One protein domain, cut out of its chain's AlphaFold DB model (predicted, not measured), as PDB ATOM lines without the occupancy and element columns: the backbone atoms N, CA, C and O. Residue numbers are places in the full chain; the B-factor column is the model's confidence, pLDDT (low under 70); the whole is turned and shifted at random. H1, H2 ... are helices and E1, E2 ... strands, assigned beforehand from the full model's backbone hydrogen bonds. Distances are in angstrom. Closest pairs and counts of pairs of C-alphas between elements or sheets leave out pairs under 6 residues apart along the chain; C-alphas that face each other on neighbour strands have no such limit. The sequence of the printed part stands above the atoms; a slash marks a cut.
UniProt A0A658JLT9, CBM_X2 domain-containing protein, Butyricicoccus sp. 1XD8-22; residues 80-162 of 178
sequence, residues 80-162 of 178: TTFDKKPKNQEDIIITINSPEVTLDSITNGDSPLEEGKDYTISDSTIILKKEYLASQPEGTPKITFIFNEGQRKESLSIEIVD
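AT A GLANCE: This is residues 80 to 162 of the 178 residues of the protein "CBM_X2 domain-containing protein" of Butyricicoccus sp. 1XD8-22 (UniProt A0A658JLT9). Two small sheets lie partly face to face, a curled one of four strands, E1, E7, E6 and E3, and a flatter one of three, E2, E5 and E4, with the short helix H1 at one end, grazing both. The printed part has 83 residues with one named helix and seven named strands, in the order E1, E2, E3, E4, E5, H1, E6, E7, and its class is mostly strand. The larger sheet runs E1, E7, E6, E3 and is mixed; the smaller runs E2, E5, E4 and is antiparallel. The whole is compact, with a radius of gyration of the C-alphas of 12.6 A, yet elongated in outline, spanning 37 by 24 by 20 A.

HOW THE PARTS SIT: The larger sheet holds E1, residues 80 to 83, E7, residues 152 to 161, E6, residues 142 to 147, and E3, residues 103 to 108. It is strongly twisted, and curled like part of a barrel. E6 and E7, a hairpin, are antiparallel at 156 degrees, with N 145 and O 154 2.8 A apart. E7 is staggered: residues 152 to 157 pair with E6, residues 158 to 161 with E1. E1 and E7 are parallel at 35 degrees, with N 82 and O 159 2.8 A apart. E3 is antiparallel to E6 at 164 degrees, with N 144 and O 107 2.8 A apart. Residues 107 to 108 of E3 also pair, antiparallel, with residues 111 to 112. In the smaller sheet, E5, residues 125 to 128, is antiparallel to E2, residues 92 to 95, at 157 degrees, with N 94 and O 126 2.8 A apart. E5 forms a hairpin with E4, residues 119 to 122, antiparallel at 168 degrees, with N 120 and O 127 2.9 A apart. E5 and E6 are apart. H1, residues 130 to 135, only grazes each sheet; its closest C-alphas to E1 are Leu 133 and Phe 82, 7.3 A apart. In H1 every O i to N i+4 pair is within hydrogen-bond range.

IN THESE COORDINATES: E7 is the longest strand, 29.3 A, ending at C-alpha 161 at (43.185, -41.452, 43.910). E6 spans 16.0 A and E3 14.9 A. E1 begins at C-alpha 80 at (36.430, -32.717, 46.269) and spans 10.4 A, E2 10.1 A, E4 10.4 A, E5 9.8 A and H1 8.5 A.

THE WHOLE: The C-alphas farthest apart, of Lys 87 and Gln 151, are 38.9 A apart. The printed part has no cut and no long link. Mean pLDDT of the printed part is 94.7, and no printed residue is under 70.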
ATOM      1  N   THR A  80      36.639 -32.152  47.611       96.88
ATOM      2  CA  THR A  80      36.430 -32.717  46.269       96.88
ATOM      3  C   THR A  80      37.359 -33.909  46.042       96.88
ATOM      4  O   THR A  80      38.226 -34.180  46.871       96.88
ATOM      5  N   THR A  81      37.197 -34.604  44.924       97.31
ATOM      6  CA  THR A  81      38.022 -35.746  44.511       97.31
ATOM      7  C   THR A  81      38.720 -35.447  43.186       97.31
ATOM      8  O   THR A  81      38.130 -34.807  42.315       97.31
ATOM      9  N   PHE A  82      39.930 -35.964  43.002       98.06
ATOM     10  CA  PHE A  82      40.634 -35.993  41.724       98.06
ATOM     11  C   PHE A  82      41.128 -37.414  41.440       98.06
ATOM     12  O   PHE A  82      41.838 -38.006  42.253       98.06
ATOM     13  N   ASP A  83      40.773 -37.959  40.279       97.94
ATOM     14  CA  ASP A  83      41.242 -39.272  39.835       97.94
ATOM     15  C   ASP A  83      42.380 -39.110  38.824       97.94
ATOM     16  O   ASP A  83      42.218 -38.490  37.771       97.94
ATOM     17  N   LYS A  84      43.535 -39.705  39.128       96.69
ATOM     18  CA  LYS A  84      44.736 -39.681  38.289       96.69
ATOM     19  C   LYS A  84      44.577 -40.478  36.996       96.69
ATOM     20  O   LYS A  84      45.398 -40.311  36.092       96.69
ATOM     21  N   LYS A  85      43.531 -41.295  36.840       95.69
ATOM     22  CA  LYS A  85      43.245 -42.002  35.588       95.69
ATOM     23  C   LYS A  85      43.054 -41.016  34.427       95.69
ATOM     24  O   LYS A  85      42.102 -40.246  34.461       95.69
ATOM     25  N   PRO A  86      43.848 -41.084  33.335       94.25
ATOM     26  CA  PRO A  86      43.851 -40.058  32.280       94.25
ATOM     27  C   PRO A  86      42.495 -39.727  31.638       94.25
ATOM     28  O   PRO A  86      42.313 -38.631  31.128       94.25
ATOM     29  N   LYS A  87      41.540 -40.666  31.646       94.62
ATOM     30  CA  LYS A  87      40.179 -40.450  31.120       94.62
ATOM     31  C   LYS A  87      39.236 -39.725  32.090       94.62
ATOM     32  O   LYS A  87      38.176 -39.296  31.658       94.62
ATOM     33  N   ASN A  88      39.604 -39.654  33.364       95.56
ATOM     34  CA  ASN A  88      38.808 -39.091  34.452       95.56
ATOM     35  C   ASN A  88      39.407 -37.776  34.986       95.56
ATOM     36  O   ASN A  88      38.795 -37.138  35.839       95.56
ATOM     37  N   GLN A  89      40.600 -37.392  34.520       97.50
ATOM     38  CA  GLN A  89      41.264 -36.162  34.936       97.50
ATOM     39  C   GLN A  89      40.530 -34.940  34.384       97.50
ATOM     40  O   GLN A  89      40.477 -34.736  33.171       97.50
ATOM     41  N   GLU A  90      40.069 -34.085  35.287       97.81
ATOM     42  CA  GLU A  90      39.451 -32.799  34.979       97.81
ATOM     43  C   GLU A  90      40.034 -31.716  35.884       97.81
ATOM     44  O   GLU A  90      40.507 -31.997  36.990       97.81
ATOM     45  N   ASP A  91      40.010 -30.471  35.414       98.25
ATOM     46  CA  ASP A  91      40.384 -29.339  36.254       98.25
ATOM     47  C   ASP A  91      39.401 -29.199  37.423       98.25
ATOM     48  O   ASP A  91      38.196 -29.435  37.285       98.25
ATOM     49  N   ILE A  92      39.897 -28.761  38.581       97.56
ATOM     50  CA  ILE A  92      39.026 -28.432  39.710       97.56
ATOM     51  C   ILE A  92      38.723 -26.941  39.659       97.56
ATOM     52  O   ILE A  92      39.618 -26.105  39.783       97.56
ATOM     53  N   ILE A  93      37.440 -26.619  39.529       95.62
ATOM     54  CA  ILE A  93      36.934 -25.249  39.498       95.62
ATOM     55  C   ILE A  93      36.450 -24.861  40.897       95.62
ATOM     56  O   ILE A  93      35.610 -25.538  41.493       95.62
ATOM     57  N   ILE A  94      36.962 -23.749  41.417       94.94
ATOM     58  CA  ILE A  94      36.590 -23.173  42.706       94.94
ATOM     59  C   ILE A  94      36.079 -21.756  42.478       94.94
ATOM     60  O   ILE A  94      36.764 -20.925  41.890       94.94
ATOM     61  N   THR A  95      34.891 -21.456  42.992       91.00
ATOM     62  CA  THR A  95      34.319 -20.106  42.964       91.00
ATOM     63  C   THR A  95      34.437 -19.447  44.334       91.00
ATOM     64  O   THR A  95      34.017 -20.033  45.340       91.00
ATOM     65  N   ILE A  96      34.960 -18.226  44.353       89.69
ATOM     66  CA  ILE A  96      34.989 -17.339  45.516       89.69
ATOM     67  C   ILE A  96      33.643 -16.614  45.601       89.69
ATOM     68  O   ILE A  96      33.150 -16.094  44.602       89.69
ATOM     69  N   ASN A  97      33.038 -16.566  46.787       82.75
ATOM     70  CA  ASN A  97      31.689 -16.020  46.978       82.75
ATOM     71  C   ASN A  97      31.646 -14.609  47.586       82.75
ATOM     72  O   ASN A  97      30.644 -14.213  48.183       82.75
ATOM     73  N   SER A  98      32.731 -13.850  47.453       80.06
ATOM     74  CA  SER A  98      32.790 -12.466  47.908       80.06
ATOM     75  C   SER A  98      33.507 -11.591  46.886       80.06
ATOM     76  O   SER A  98      34.620 -11.933  46.490       80.06
ATOM     77  N   PRO A  99      32.912 -10.457  46.483       73.88
ATOM     78  CA  PRO A  99      33.573  -9.490  45.614       73.88
ATOM     79  C   PRO A  99      34.624  -8.642  46.351       73.88
ATOM     80  O   PRO A  99      35.397  -7.941  45.709       73.88
ATOM     81  N   GLU A 100      34.654  -8.674  47.688       79.44
ATOM     82  CA  GLU A 100      35.525  -7.820  48.511       79.44
ATOM     83  C   GLU A 100      36.870  -8.470  48.864       79.44
ATOM     84  O   GLU A 100      37.656  -7.886  49.610       79.44
ATOM     85  N   VAL A 101      37.133  -9.691  48.390       82.00
ATOM     86  CA  VAL A 101      38.370 -10.406  48.722       82.00
ATOM     87  C   VAL A 101      39.357 -10.398  47.569       82.00
ATOM     88  O   VAL A 101      39.001 -10.630  46.415       82.00
ATOM     89  N   THR A 102      40.621 -10.195  47.909       88.06
ATOM     90  CA  THR A 102      41.750 -10.380  47.001       88.06
ATOM     91  C   THR A 102      42.443 -11.687  47.351       88.06
ATOM     92  O   THR A 102      42.748 -11.940  48.517       88.06
ATOM     93  N   LEU A 103      42.666 -12.547  46.355       92.25
ATOM     94  CA  LEU A 103      43.511 -13.726  46.530       92.25
ATOM     95  C   LEU A 103      44.976 -13.278  46.526       92.25
ATOM     96  O   LEU A 103      45.424 -12.688  45.548       92.25
ATOM     97  N   ASP A 104      45.713 -13.585  47.591       94.12
ATOM     98  CA  ASP A 104      47.143 -13.275  47.673       94.12
ATOM     99  C   ASP A 104      47.990 -14.447  47.171       94.12
ATOM    100  O   ASP A 104      48.957 -14.269  46.436       94.12
ATOM    101  N   SER A 105      47.665 -15.662  47.623       96.94
ATOM    102  CA  SER A 105      48.410 -16.875  47.273       96.94
ATOM    103  C   SER A 105      47.607 -18.146  47.546       96.94
ATOM    104  O   SER A 105      46.625 -18.151  48.295       96.94
ATOM    105  N   ILE A 106      48.057 -19.244  46.939       98.25
ATOM    106  CA  ILE A 106      47.546 -20.594  47.174       98.25
ATOM    107  C   ILE A 106      48.726 -21.482  47.565       98.25
ATOM    108  O   ILE A 106      49.791 -21.399  46.954       98.25
ATOM    109  N   THR A 107      48.545 -22.341  48.566       98.50
ATOM    110  CA  THR A 107      49.548 -23.331  48.980       98.50
ATOM    111  C   THR A 107      48.956 -24.738  49.036       98.50
ATOM    112  O   THR A 107      47.769 -24.904  49.311       98.50
ATOM    113  N   ASN A 108      49.772 -25.766  48.810       97.62
ATOM    114  CA  ASN A 108      49.471 -27.152  49.170       97.62
ATOM    115  C   ASN A 108      50.360 -27.538  50.351       97.62
ATOM    116  O   ASN A 108      51.578 -27.668  50.205       97.62
ATOM    117  N   GLY A 109      49.767 -27.631  51.542       92.50
ATOM    118  CA  GLY A 109      50.549 -27.563  52.776       92.50
ATOM    119  C   GLY A 109      51.336 -26.248  52.830       92.50
ATOM    120  O   GLY A 109      50.749 -25.173  52.687       92.50
ATOM    121  N   ASP A 110      52.656 -26.342  52.981       91.31
ATOM    122  CA  ASP A 110      53.564 -25.187  53.018       91.31
ATOM    123  C   ASP A 110      54.129 -24.808  51.637       91.31
ATOM    124  O   ASP A 110      54.805 -23.788  51.499       91.31
ATOM    125  N   SER A 111      53.881 -25.617  50.603       96.50
ATOM    126  CA  SER A 111      54.411 -25.372  49.260       96.50
ATOM    127  C   SER A 111      53.525 -24.381  48.496       96.50
ATOM    128  O   SER A 111      52.345 -24.678  48.298       96.50
ATOM    129  N   PRO A 112      54.048 -23.222  48.053       97.81
ATOM    130  CA  PRO A 112      53.281 -22.281  47.245       97.81
ATOM    131  C   PRO A 112      53.001 -22.855  45.854       97.81
ATOM    132  O   PRO A 112      53.830 -23.570  45.293       97.81
ATOM    133  N   LEU A 113      51.833 -22.521  45.308       98.56
ATOM    134  CA  LEU A 113      51.466 -22.803  43.923       98.56
ATOM    135  C   LEU A 113      51.756 -21.580  43.048       98.56
ATOM    136  O   LEU A 113      51.563 -20.436  43.466       98.56
ATOM    137  N   GLU A 114      52.176 -21.829  41.813       98.25
ATOM    138  CA  GLU A 114      52.505 -20.807  40.820       98.25
ATOM    139  C   GLU A 114      51.295 -20.501  39.919       98.25
ATOM    140  O   GLU A 114      50.764 -21.385  39.237       98.25
ATOM    141  N   GLU A 115      50.864 -19.237  39.871       97.69
ATOM    142  CA  GLU A 115      49.806 -18.789  38.956       97.69
ATOM    143  C   GLU A 115      50.241 -18.955  37.488       97.69
ATOM    144  O   GLU A 115      51.400 -18.760  37.124       97.69
ATOM    145  N   GLY A 116      49.313 -19.361  36.624       97.12
ATOM    146  CA  GLY A 116      49.549 -19.665  35.214       97.12
ATOM    147  C   GLY A 116      50.070 -21.084  34.971       97.12
ATOM    148  O   GLY A 116      49.802 -21.651  33.906       97.12
ATOM    149  N   LYS A 117      50.741 -21.693  35.955       97.88
ATOM    150  CA  LYS A 117      51.273 -23.059  35.880       97.88
ATOM    151  C   LYS A 117      50.419 -24.050  36.660       97.88
ATOM    152  O   LYS A 117      49.878 -24.960  36.045       97.88
ATOM    153  N   ASP A 118      50.278 -23.854  37.965       98.62
ATOM    154  CA  ASP A 118      49.583 -24.792  38.851       98.62
ATOM    155  C   ASP A 118      48.086 -24.484  38.936       98.62
ATOM    156  O   ASP A 118      47.243 -25.375  39.058       98.62
ATOM    157  N   TYR A 119      47.745 -23.203  38.818       98.50
ATOM    158  CA  TYR A 119      46.372 -22.726  38.781       98.50
ATOM    159  C   TYR A 119      46.232 -21.514  37.866       98.50
ATOM    160  O   TYR A 119      47.216 -20.926  37.422       98.50
ATOM    161  N   THR A 120      44.997 -21.124  37.580       97.62
ATOM    162  CA  THR A 120      44.671 -19.817  36.995       97.62
ATOM    163  C   THR A 120      43.567 -19.167  37.811       97.62
ATOM    164  O   THR A 120      42.796 -19.871  38.468       97.62
ATOM    165  N   ILE A 121      43.491 -17.841  37.784       94.00
ATOM    166  CA  ILE A 121      42.396 -17.081  38.380       94.00
ATOM    167  C   ILE A 121      41.849 -16.089  37.354       94.00
ATOM    168  O   ILE A 121      42.601 -15.414  36.654       94.00
ATOM    169  N   SER A 122      40.527 -16.022  37.241       91.31
ATOM    170  CA  SER A 122      39.829 -15.020  36.437       91.31
ATOM    171  C   SER A 122      38.534 -14.640  37.144       91.31
ATOM    172  O   SER A 122      37.773 -15.511  37.570       91.31
ATOM    173  N   ASP A 123      38.314 -13.336  37.301       85.06
ATOM    174  CA  ASP A 123      37.220 -12.739  38.069       85.06
ATOM    175  C   ASP A 123      37.169 -13.248  39.521       85.06
ATOM    176  O   ASP A 123      37.856 -12.736  40.400       85.06
ATOM    177  N   SER A 124      36.366 -14.274  39.786       88.31
ATOM    178  CA  SER A 124      36.236 -14.930  41.096       88.31
ATOM    179  C   SER A 124      36.324 -16.452  40.985       88.31
ATOM    180  O   SER A 124      35.909 -17.176  41.891       88.31
ATOM    181  N   THR A 125      36.849 -16.946  39.864       91.81
ATOM    182  CA  THR A 125      36.988 -18.370  39.573       91.81
ATOM    183  C   THR A 125      38.458 -18.744  39.565       91.81
ATOM    184  O   THR A 125      39.239 -18.225  38.770       91.81
ATOM    185  N   ILE A 126      38.819 -19.670  40.445       95.50
ATOM    186  CA  ILE A 126      40.121 -20.319  40.471       95.50
ATOM    187  C   ILE A 126      39.978 -21.675  39.790       95.50
ATOM    188  O   ILE A 126      39.073 -22.445  40.110       95.50
ATOM    189  N   ILE A 127      40.896 -21.984  38.886       97.31
ATOM    190  CA  ILE A 127      41.000 -23.296  38.254       97.31
ATOM    191  C   ILE A 127      42.317 -23.915  38.709       97.31
ATOM    192  O   ILE A 127      43.380 -23.440  38.309       97.31
ATOM    193  N   LEU A 128      42.252 -24.954  39.545       98.31
ATOM    194  CA  LEU A 128      43.404 -25.812  39.830       98.31
ATOM    195  C   LEU A 128      43.581 -26.764  38.651       98.31
ATOM    196  O   LEU A 128      42.669 -27.533  38.333       98.31
ATOM    197  N   LYS A 129      44.744 -26.703  38.005       98.69
ATOM    198  CA  LYS A 129      44.981 -27.444  36.770       98.69
ATOM    199  C   LYS A 129      45.123 -28.934  37.033       98.69
ATOM    200  O   LYS A 129      45.846 -29.349  37.943       98.69
ATOM    201  N   LYS A 130      44.517 -29.754  36.183       98.25
ATOM    202  CA  LYS A 130      44.658 -31.211  36.232       98.25
ATOM    203  C   LYS A 130      46.107 -31.667  36.104       98.25
ATOM    204  O   LYS A 130      46.470 -32.663  36.718       98.25
ATOM    205  N   GLU A 131      46.958 -30.938  35.377       98.12
ATOM    206  CA  GLU A 131      48.382 -31.267  35.262       98.12
ATOM    207  C   GLU A 131      49.095 -31.154  36.617       98.12
ATOM    208  O   GLU A 131      49.876 -32.034  36.985       98.12
ATOM    209  N   TYR A 132      48.781 -30.111  37.394       98.56
ATOM    210  CA  TYR A 132      49.273 -29.964  38.762       98.56
ATOM    211  C   TYR A 132      48.748 -31.092  39.651       98.56
ATOM    212  O   TYR A 132      49.537 -31.759  40.324       98.56
ATOM    213  N   LEU A 133      47.439 -31.352  39.610       98.38
ATOM    214  CA  LEU A 133      46.777 -32.361  40.441       98.38
ATOM    215  C   LEU A 133      47.290 -33.782  40.154       98.38
ATOM    216  O   LEU A 133      47.564 -34.537  41.083       98.38
ATOM    217  N   ALA A 134      47.518 -34.130  38.886       97.81
ATOM    218  CA  ALA A 134      48.057 -35.428  38.477       97.81
ATOM    219  C   ALA A 134      49.494 -35.672  38.969       97.81
ATOM    220  O   ALA A 134      49.887 -36.824  39.172       97.81
ATOM    221  N   SER A 135      50.272 -34.605  39.183       97.06
ATOM    222  CA  SER A 135      51.633 -34.696  39.727       97.06
ATOM    223  C   SER A 135      51.676 -34.912  41.243       97.06
ATOM    224  O   SER A 135      52.708 -35.325  41.772       97.06
ATOM    225  N   GLN A 136      50.566 -34.670  41.947       97.38
ATOM    226  CA  GLN A 136      50.502 -34.850  43.391       97.38
ATOM    227  C   GLN A 136      50.461 -36.347  43.771       97.38
ATOM    228  O   GLN A 136      49.982 -37.191  42.994       97.38
ATOM    229  N   PRO A 137      50.973 -36.709  44.962       96.06
ATOM    230  CA  PRO A 137      50.815 -38.057  45.503       96.06
ATOM    231  C   PRO A 137      49.339 -38.376  45.794       96.06
ATOM    232  O   PRO A 137      48.543 -37.476  46.063       96.06
ATOM    233  N   GLU A 138      48.988 -39.664  45.762       96.44
ATOM    234  CA  GLU A 138      47.688 -40.140  46.257       96.44
ATOM    235  C   GLU A 138      47.539 -39.826  47.754       96.44
ATOM    236  O   GLU A 138      48.514 -39.876  48.511       96.44
ATOM    237  N   GLY A 139      46.324 -39.484  48.183       96.81
ATOM    238  CA  GLY A 139      46.037 -39.059  49.552       96.81
ATOM    239  C   GLY A 139      45.077 -37.877  49.608       96.81
ATOM    240  O   GLY A 139      44.287 -37.664  48.697       96.81
ATOM    241  N   THR A 140      45.128 -37.103  50.690       96.88
ATOM    242  CA  THR A 140      44.179 -36.007  50.947       96.88
ATOM    243  C   THR A 140      44.869 -34.652  51.142       96.88
ATOM    244  O   THR A 140      44.780 -34.068  52.229       96.88
ATOM    245  N   PRO A 141      45.596 -34.118  50.135       96.81
ATOM    246  CA  PRO A 141      46.216 -32.804  50.253       96.81
ATOM    247  C   PRO A 141      45.212 -31.713  50.631       96.81
ATOM    248  O   PRO A 141      44.029 -31.733  50.268       96.81
ATOM    249  N   LYS A 142      45.722 -30.730  51.373       96.62
ATOM    250  CA  LYS A 142      44.967 -29.571  51.836       96.62
ATOM    251  C   LYS A 142      45.491 -28.329  51.134       96.62
ATOM    252  O   LYS A 142      46.539 -27.791  51.499       96.62
ATOM    253  N   ILE A 143      44.723 -27.869  50.156       98.06
ATOM    254  CA  ILE A 143      44.986 -26.623  49.450       98.06
ATOM    255  C   ILE A 143      44.481 -25.472  50.312       98.06
ATOM    256  O   ILE A 143      43.319 -25.467  50.718       98.06
ATOM    257  N   THR A 144      45.347 -24.515  50.623       97.62
ATOM    258  CA  THR A 144      45.019 -23.334  51.422       97.62
ATOM    259  C   THR A 144      45.051 -22.095  50.546       97.62
ATOM    260  O   THR A 144      46.050 -21.810  49.897       97.62
ATOM    261  N   PHE A 145      43.953 -21.354  50.560       96.38
ATOM    262  CA  PHE A 145      43.786 -20.083  49.874       96.38
ATOM    263  C   PHE A 145      43.965 -18.970  50.895       96.38
ATOM    264  O   PHE A 145      43.309 -18.972  51.944       96.38
ATOM    265  N   ILE A 146      44.875 -18.054  50.600       95.25
ATOM    266  CA  ILE A 146      45.263 -16.959  51.478       95.25
ATOM    267  C   ILE A 146      44.747 -15.670  50.844       95.25
ATOM    268  O   ILE A 146      45.032 -15.400  49.677       95.25
ATOM    269  N   PHE A 147      43.954 -14.919  51.606       93.25
ATOM    270  CA  PHE A 147      43.272 -13.717  51.139       93.25
ATOM    271  C   PHE A 147      43.583 -12.507  52.018       93.25
ATOM    272  O   PHE A 147      43.783 -12.649  53.236       93.25
ATOM    273  N   ASN A 148      43.460 -11.331  51.402       91.88
ATOM    274  CA  ASN A 148      43.555 -10.012  52.021       91.88
ATOM    275  C   ASN A 148      44.850  -9.832  52.827       91.88
ATOM    276  O   ASN A 148      44.813  -9.688  54.049       91.88
ATOM    277  N   GLU A 149      45.997  -9.879  52.153       92.88
ATOM    278  CA  GLU A 149      47.335  -9.764  52.748       92.88
ATOM    279  C   GLU A 149      47.586 -10.771  53.890       92.88
ATOM    280  O   GLU A 149      48.229 -10.482  54.901       92.88
ATOM    281  N   GLY A 150      47.043 -11.981  53.757       91.19
ATOM    282  CA  GLY A 150      47.198 -13.044  54.750       91.19
ATOM    283  C   GLY A 150      46.274 -12.968  55.961       91.19
ATOM    284  O   GLY A 150      46.354 -13.836  56.837       91.19
ATOM    285  N   GLN A 151      45.363 -11.995  56.018       90.38
ATOM    286  CA  GLN A 151      44.401 -11.853  57.116       90.38
ATOM    287  C   GLN A 151      43.398 -13.006  57.185       90.38
ATOM    288  O   GLN A 151      42.785 -13.255  58.231       90.38
ATOM    289  N   ARG A 152      43.204 -13.713  56.069       90.56
ATOM    290  CA  ARG A 152      42.221 -14.781  55.966       90.56
ATOM    291  C   ARG A 152      42.791 -16.006  55.265       90.56
ATOM    292  O   ARG A 152      43.504 -15.901  54.276       90.56
ATOM    293  N   LYS A 153      42.420 -17.183  55.777       93.12
ATOM    294  CA  LYS A 153      42.768 -18.481  55.197       93.12
ATOM    295  C   LYS A 153      41.529 -19.354  55.093       93.12
ATOM    296  O   LYS A 153      40.802 -19.500  56.074       93.12
ATOM    297  N   GLU A 154      41.310 -19.940  53.926       94.31
ATOM    298  CA  GLU A 154      40.326 -21.004  53.714       94.31
ATOM    299  C   GLU A 154      41.005 -22.218  53.099       94.31
ATOM    300  O   GLU A 154      42.083 -22.103  52.519       94.31
ATOM    301  N   SER A 155      40.400 -23.395  53.234       95.00
ATOM    302  CA  SER A 155      41.018 -24.621  52.744       95.00
ATOM    303  C   SER A 155      40.045 -25.519  52.000       95.00
ATOM    304  O   SER A 155      38.896 -25.678  52.411       95.00
ATOM    305  N   LEU A 156      40.562 -26.155  50.953       96.69
ATOM    306  CA  LEU A 156      39.944 -27.237  50.202       96.69
ATOM    307  C   LEU A 156      40.729 -28.521  50.480       96.69
ATOM    308  O   LEU A 156      41.943 -28.565  50.283       96.69
ATOM    309  N   SER A 157      40.043 -29.565  50.932       96.69
ATOM    310  CA  SER A 157      40.609 -30.914  50.960       96.69
ATOM    311  C   SER A 157      40.312 -31.608  49.632       96.69
ATOM    312  O   SER A 157      39.170 -31.592  49.170       96.69
ATOM    313  N   ILE A 158      41.332 -32.184  49.003       98.00
ATOM    314  CA  ILE A 158      41.189 -32.914  47.741       98.00
ATOM    315  C   ILE A 158      41.579 -34.357  48.002       98.00
ATOM    316  O   ILE A 158      42.702 -34.599  48.417       98.00
ATOM    317  N   GLU A 159      40.689 -35.309  47.758       97.94
ATOM    318  CA  GLU A 159      41.027 -36.731  47.754       97.94
ATOM    319  C   GLU A 159      41.588 -37.113  46.379       97.94
ATOM    320  O   GLU A 159      40.878 -37.086  45.376       97.94
ATOM    321  N   ILE A 160      42.880 -37.428  46.329       97.81
ATOM    322  CA  ILE A 160      43.604 -37.835  45.126       97.81
ATOM    323  C   ILE A 160      43.744 -39.354  45.122       97.81
ATOM    324  O   ILE A 160      44.387 -39.921  46.006       97.81
ATOM    325  N   VAL A 161      43.179 -39.993  44.099       96.81
ATOM    326  CA  VAL A 161      43.185 -41.452  43.910       96.81
ATOM    327  C   VAL A 161      43.728 -41.818  42.532       96.81
ATOM    328  O   VAL A 161      43.664 -41.007  41.610       96.81
ATOM    329  N   ASP A 162      44.218 -43.045  42.362       95.19
ATOM    330  CA  ASP A 162      44.546 -43.598  41.045       95.19
ATOM    331  C   ASP A 162      43.742 -44.874  40.756       95.19
ATOM    332  O   ASP A 162      44.067 -45.972  41.213       95.19
TER     333      ASP A 162